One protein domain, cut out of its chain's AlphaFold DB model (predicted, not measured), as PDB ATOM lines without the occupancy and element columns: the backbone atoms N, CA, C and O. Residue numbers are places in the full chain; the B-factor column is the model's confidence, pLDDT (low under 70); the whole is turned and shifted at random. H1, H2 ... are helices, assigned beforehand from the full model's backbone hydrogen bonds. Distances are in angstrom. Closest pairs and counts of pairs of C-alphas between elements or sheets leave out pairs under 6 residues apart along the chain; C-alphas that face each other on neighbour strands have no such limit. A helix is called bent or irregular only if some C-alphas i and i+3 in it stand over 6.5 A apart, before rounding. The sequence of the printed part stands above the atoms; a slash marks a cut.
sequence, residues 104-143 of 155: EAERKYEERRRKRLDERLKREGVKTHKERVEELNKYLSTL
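What this domain is: This is residues 104 to 143 of the 155 residues of an uncharacterized protein of Macrophomina phaseolina (strain MS6) (UniProt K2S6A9). Two helices make an open L: a long arm, H1, and a shorter arm, H2, turned off at its far end, with a short bare stretch of chain, residues 125 to 128, at the corner. The two arms do not fold back on each other, and H1 makes most of the length. The printed part has 40 residues, with two named helices in the order H1, H2 and no named strand, and its class is all helix. It is extended, with a radius of gyration of the C-alphas of 14.9 A, and its C-alphas span 45 by 20 by 14 A.

How they stand to each other: H1, residues 104 to 124, comes first, and residues 104 to 126 stand free. A tight link of 4 residues then leads to H2, residues 129 to 142. H1 and H2 are apart, with no C-alpha of the one within 8 A of the other. Residues 128 to 134 and 136 to 143 also stand free. In H1 and H2 every O i to N i+4 pair is within hydrogen-bond range.

Where its parts are: H1 begins at C-alpha 104, at (7.327, -17.621, 8.489), and ends at C-alpha 124, at (-18.618, -12.320, -5.617), 30.0 A from first to last C-alpha. H2 runs from C-alpha 129, at (-28.764, -11.776, 3.272), to C-alpha 142, at (-31.512, -28.031, -8.130), 20.0 A. H1 runs chiefly toward lower x, H2 chiefly toward lower y. Neither helix is bent.

The domain as a whole: The two C-alphas farthest apart are those of Glu 104 and Ser 141, at 45.0 A, and the outline is a rod. The printed part has no cut. The mean pLDDT of the printed part is 88.7, with 84 for H1 and 95 for H2, and no printed residue is under 70.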
ATOM      1  N   GLU A 104       7.290 -18.052   9.898       80.44
ATOM      2  CA  GLU A 104       7.327 -17.621   8.489       80.44
ATOM      3  C   GLU A 104       6.497 -18.529   7.562       80.44
ATOM      4  O   GLU A 104       5.934 -18.073   6.561       80.44
ATOM      5  N   ALA A 105       6.407 -19.817   7.905       82.19
ATOM      6  CA  ALA A 105       5.600 -20.797   7.191       82.19
ATOM      7  C   ALA A 105       4.096 -20.516   7.347       82.19
ATOM      8  O   ALA A 105       3.370 -20.477   6.348       82.19
ATOM      9  N   GLU A 106       3.642 -20.249   8.573       83.44
ATOM     10  CA  GLU A 106       2.254 -19.876   8.864       83.44
ATOM     11  C   GLU A 106       1.882 -18.564   8.173       83.44
ATOM     12  O   GLU A 106       0.844 -18.487   7.515       83.44
ATOM     13  N   ARG A 107       2.772 -17.565   8.203       83.12
ATOM     14  CA  ARG A 107       2.550 -16.277   7.532       83.12
ATOM     15  C   ARG A 107       2.352 -16.436   6.019       83.12
ATOM     16  O   ARG A 107       1.390 -15.905   5.466       83.12
ATOM     17  N   LYS A 108       3.191 -17.231   5.343       84.06
ATOM     18  CA  LYS A 108       3.047 -17.521   3.897       84.06
ATOM     19  C   LYS A 108       1.772 -18.304   3.569       84.06
ATOM     20  O   LYS A 108       1.209 -18.149   2.479       84.06
ATOM     21  N   TYR A 109       1.331 -19.191   4.460       87.31
ATOM     22  CA  TYR A 109       0.069 -19.913   4.294       87.31
ATOM     23  C   TYR A 109      -1.130 -18.970   4.441       87.31
ATOM     24  O   TYR A 109      -2.009 -18.949   3.573       87.31
ATOM     25  N   GLU A 110      -1.129 -18.135   5.479       85.00
ATOM     26  CA  GLU A 110      -2.167 -17.137   5.723       85.00
ATOM     27  C   GLU A 110      -2.270 -16.114   4.596       85.00
ATOM     28  O   GLU A 110      -3.376 -15.808   4.159       85.00
ATOM     29  N   GLU A 111      -1.149 -15.634   4.059       86.06
ATOM     30  CA  GLU A 111      -1.138 -14.720   2.914       86.06
ATOM     31  C   GLU A 111      -1.761 -15.362   1.670       86.06
ATOM     32  O   GLU A 111      -2.573 -14.735   0.984       86.06
ATOM     33  N   ARG A 112      -1.454 -16.637   1.389       86.44
ATOM     34  CA  ARG A 112      -2.093 -17.371   0.283       86.44
ATOM     35  C   ARG A 112      -3.585 -17.581   0.523       86.44
ATOM     36  O   ARG A 112      -4.371 -17.423  -0.416       86.44
ATOM     37  N   ARG A 113      -3.986 -17.919   1.751       88.44
ATOM     38  CA  ARG A 113      -5.396 -18.082   2.137       88.44
ATOM     39  C   ARG A 113      -6.150 -16.762   1.996       88.44
ATOM     40  O   ARG A 113      -7.164 -16.720   1.304       88.44
ATOM     41  N   ARG A 114      -5.611 -15.680   2.559       87.44
ATOM     42  CA  ARG A 114      -6.159 -14.322   2.478       87.44
ATOM     43  C   ARG A 114      -6.261 -13.853   1.034       87.44
ATOM     44  O   ARG A 114      -7.324 -13.413   0.631       87.44
ATOM     45  N   LYS A 115      -5.229 -14.061   0.213       88.12
ATOM     46  CA  LYS A 115      -5.267 -13.717  -1.215       88.12
ATOM     47  C   LYS A 115      -6.401 -14.431  -1.959       88.12
ATOM     48  O   LYS A 115      -7.098 -13.797  -2.741       88.12
ATOM     49  N   ARG A 116      -6.620 -15.727  -1.707       88.12
ATOM     50  CA  ARG A 116      -7.743 -16.472  -2.312       88.12
ATOM     51  C   ARG A 116      -9.096 -15.961  -1.825       88.12
ATOM     52  O   ARG A 116     -10.022 -15.871  -2.625       88.12
ATOM     53  N   LEU A 117      -9.211 -15.642  -0.537       83.50
ATOM     54  CA  LEU A 117     -10.430 -15.069   0.033       83.50
ATOM     55  C   LEU A 117     -10.716 -13.688  -0.557       83.50
ATOM     56  O   LEU A 117     -11.827 -13.463  -1.013       83.50
ATOM     57  N   ASP A 118      -9.715 -12.817  -0.664       81.50
ATOM     58  CA  ASP A 118      -9.846 -11.496  -1.282       81.50
ATOM     59  C   ASP A 118     -10.199 -11.606  -2.769       81.50
ATOM     60  O   ASP A 118     -10.967 -10.804  -3.286       81.50
ATOM     61  N   GLU A 119      -9.649 -12.589  -3.485       84.94
ATOM     62  CA  GLU A 119     -10.017 -12.861  -4.876       84.94
ATOM     63  C   GLU A 119     -11.469 -13.336  -5.005       84.94
ATOM     64  O   GLU A 119     -12.156 -12.892  -5.924       84.94
ATOM     65  N   ARG A 120     -11.955 -14.191  -4.096       83.50
ATOM     66  CA  ARG A 120     -13.370 -14.603  -4.044       83.50
ATOM     67  C   ARG A 120     -14.273 -13.427  -3.684       83.50
ATOM     68  O   ARG A 120     -15.224 -13.164  -4.403       83.50
ATOM     69  N   LEU A 121     -13.906 -12.655  -2.667       84.19
ATOM     70  CA  LEU A 121     -14.636 -11.472  -2.220       84.19
ATOM     71  C   LEU A 121     -14.687 -10.384  -3.301       84.19
ATOM     72  O   LEU A 121     -15.703  -9.727  -3.473       84.19
ATOM     73  N   LYS A 122     -13.617 -10.211  -4.085       81.38
ATOM     74  CA  LYS A 122     -13.606  -9.291  -5.237       81.38
ATOM     75  C   LYS A 122     -14.473  -9.773  -6.398       81.38
ATOM     76  O   LYS A 122     -14.938  -8.938  -7.168       81.38
ATOM     77  N   ARG A 123     -14.624 -11.090  -6.577       80.19
ATOM     78  CA  ARG A 123     -15.446 -11.678  -7.647       80.19
ATOM     79  C   ARG A 123     -16.925 -11.677  -7.289       80.19
ATOM     80  O   ARG A 123     -17.735 -11.296  -8.119       80.19
ATOM     81  N   GLU A 124     -17.244 -12.118  -6.081       82.06
ATOM     82  CA  GLU A 124     -18.618 -12.320  -5.617       82.06
ATOM     83  C   GLU A 124     -19.178 -11.092  -4.890       82.06
ATOM     84  O   GLU A 124     -20.387 -10.972  -4.736       82.06
ATOM     85  N   GLY A 125     -18.322 -10.151  -4.485       85.31
ATOM     86  CA  GLY A 125     -18.731  -9.017  -3.665       85.31
ATOM     87  C   GLY A 125     -19.171  -9.448  -2.263       85.31
ATOM     88  O   GLY A 125     -19.081 -10.614  -1.876       85.31
ATOM     89  N   VAL A 126     -19.635  -8.479  -1.474       81.19
ATOM     90  CA  VAL A 126     -20.328  -8.769  -0.215       81.19
ATOM     91  C   VAL A 126     -21.776  -9.089  -0.567       81.19
ATOM     92  O   VAL A 126     -22.517  -8.188  -0.952       81.19
ATOM     93  N   LYS A 127     -22.163 -10.361  -0.450       89.56
ATOM     94  CA  LYS A 127     -23.546 -10.793  -0.678       89.56
ATOM     95  C   LYS A 127     -24.445 -10.299   0.447       89.56
ATOM     96  O   LYS A 127     -24.101 -10.437   1.626       89.56
ATOM     97  N   THR A 128     -25.608  -9.770   0.097       93.25
ATOM     98  CA  THR A 128     -26.660  -9.441   1.066       93.25
ATOM     99  C   THR A 128     -27.320 -10.715   1.603       93.25
ATOM    100  O   THR A 128     -27.207 -11.792   1.012       93.25
ATOM    101  N   HIS A 129     -28.030 -10.624   2.734       92.00
ATOM    102  CA  HIS A 129     -28.764 -11.776   3.272       92.00
ATOM    103  C   HIS A 129     -29.777 -12.327   2.256       92.00
ATOM    104  O   HIS A 129     -29.862 -13.536   2.072       92.00
ATOM    105  N   LYS A 130     -30.472 -11.435   1.541       95.88
ATOM    106  CA  LYS A 130     -31.415 -11.794   0.480       95.88
ATOM    107  C   LYS A 130     -30.745 -12.610  -0.628       95.88
ATOM    108  O   LYS A 130     -31.231 -13.683  -0.956       95.88
ATOM    109  N   GLU A 131     -29.599 -12.161  -1.130       92.88
ATOM    110  CA  GLU A 131     -28.839 -12.894  -2.153       92.88
ATOM    111  C   GLU A 131     -28.355 -14.257  -1.639       92.88
ATOM    112  O   GLU A 131     -28.414 -15.245  -2.362       92.88
ATOM    113  N   ARG A 132     -27.939 -14.347  -0.366       93.00
ATOM    114  CA  ARG A 132     -27.560 -15.627   0.256       93.00
ATOM    115  C   ARG A 132     -28.744 -16.598   0.332       93.00
ATOM    116  O   ARG A 132     -28.566 -17.788   0.092       93.00
ATOM    117  N   VAL A 133     -29.934 -16.099   0.663       96.88
ATOM    118  CA  VAL A 133     -31.169 -16.898   0.703       96.88
ATOM    119  C   VAL A 133     -31.594 -17.318  -0.705       96.88
ATOM    120  O   VAL A 133     -31.957 -18.470  -0.909       96.88
ATOM    121  N   GLU A 134     -31.501 -16.429  -1.692       95.69
ATOM    122  CA  GLU A 134     -31.796 -16.744  -3.095       95.69
ATOM    123  C   GLU A 134     -30.843 -17.808  -3.660       95.69
ATOM    124  O   GLU A 134     -31.296 -18.753  -4.304       95.69
ATOM    125  N   GLU A 135     -29.539 -17.707  -3.380       94.62
ATOM    126  CA  GLU A 135     -28.553 -18.731  -3.749       94.62
ATOM    127  C   GLU A 135     -28.862 -20.082  -3.100       94.62
ATOM    128  O   GLU A 135     -28.804 -21.111  -3.777       94.62
ATOM    129  N   LEU A 136     -29.219 -20.083  -1.812       96.75
ATOM    130  CA  LEU A 136     -29.593 -21.297  -1.094       96.75
ATOM    131  C   LEU A 136     -30.851 -21.928  -1.696       96.75
ATOM    132  O   LEU A 136     -30.850 -23.114  -2.000       96.75
ATOM    133  N   ASN A 137     -31.898 -21.139  -1.929       96.19
ATOM    134  CA  ASN A 137     -33.146 -21.630  -2.511       96.19
ATOM    135  C   ASN A 137     -32.937 -22.161  -3.932       96.19
ATOM    136  O   ASN A 137     -33.508 -23.186  -4.296       96.19
ATOM    137  N   LYS A 138     -32.077 -21.506  -4.721       97.06
ATOM    138  CA  LYS A 138     -31.674 -21.996  -6.041       97.06
ATOM    139  C   LYS A 138     -30.896 -23.311  -5.950       97.06
ATOM    140  O   LYS A 138     -31.100 -24.187  -6.778       97.06
ATOM    141  N   TYR A 139     -30.005 -23.460  -4.972       96.06
ATOM    142  CA  TYR A 139     -29.276 -24.709  -4.761       96.06
ATOM    143  C   TYR A 139     -30.220 -25.844  -4.346       96.06
ATOM    144  O   TYR A 139     -30.171 -26.922  -4.934       96.06
ATOM    145  N   LEU A 140     -31.120 -25.581  -3.397       95.69
ATOM    146  CA  LEU A 140     -32.103 -26.555  -2.924       95.69
ATOM    147  C   LEU A 140     -33.067 -26.991  -4.029       95.69
ATOM    148  O   LEU A 140     -33.387 -28.169  -4.104       95.69
ATOM    149  N   SER A 141     -33.479 -26.086  -4.923       93.06
ATOM    150  CA  SER A 141     -34.348 -26.456  -6.048       93.06
ATOM    151  C   SER A 141     -33.642 -27.295  -7.115       93.06
ATOM    152  O   SER A 141     -34.296 -28.056  -7.821       93.06
ATOM    153  N   THR A 142     -32.316 -27.172  -7.243       94.44
ATOM    154  CA  THR A 142     -31.512 -28.031  -8.130       94.44
ATOM    155  C   THR A 142     -31.122 -29.366  -7.501       94.44
ATOM    156  O   THR A 142     -30.632 -30.249  -8.205       94.44
ATOM    157  N   LEU A 143     -31.286 -29.508  -6.185       95.38
ATOM    158  CA  LEU A 143     -30.916 -30.713  -5.463       95.38
ATOM    159  C   LEU A 143     -31.958 -31.798  -5.754       95.38
ATOM    160  O   LEU A 143     -33.160 -31.547  -5.693       95.38
TER     161      LEU A 143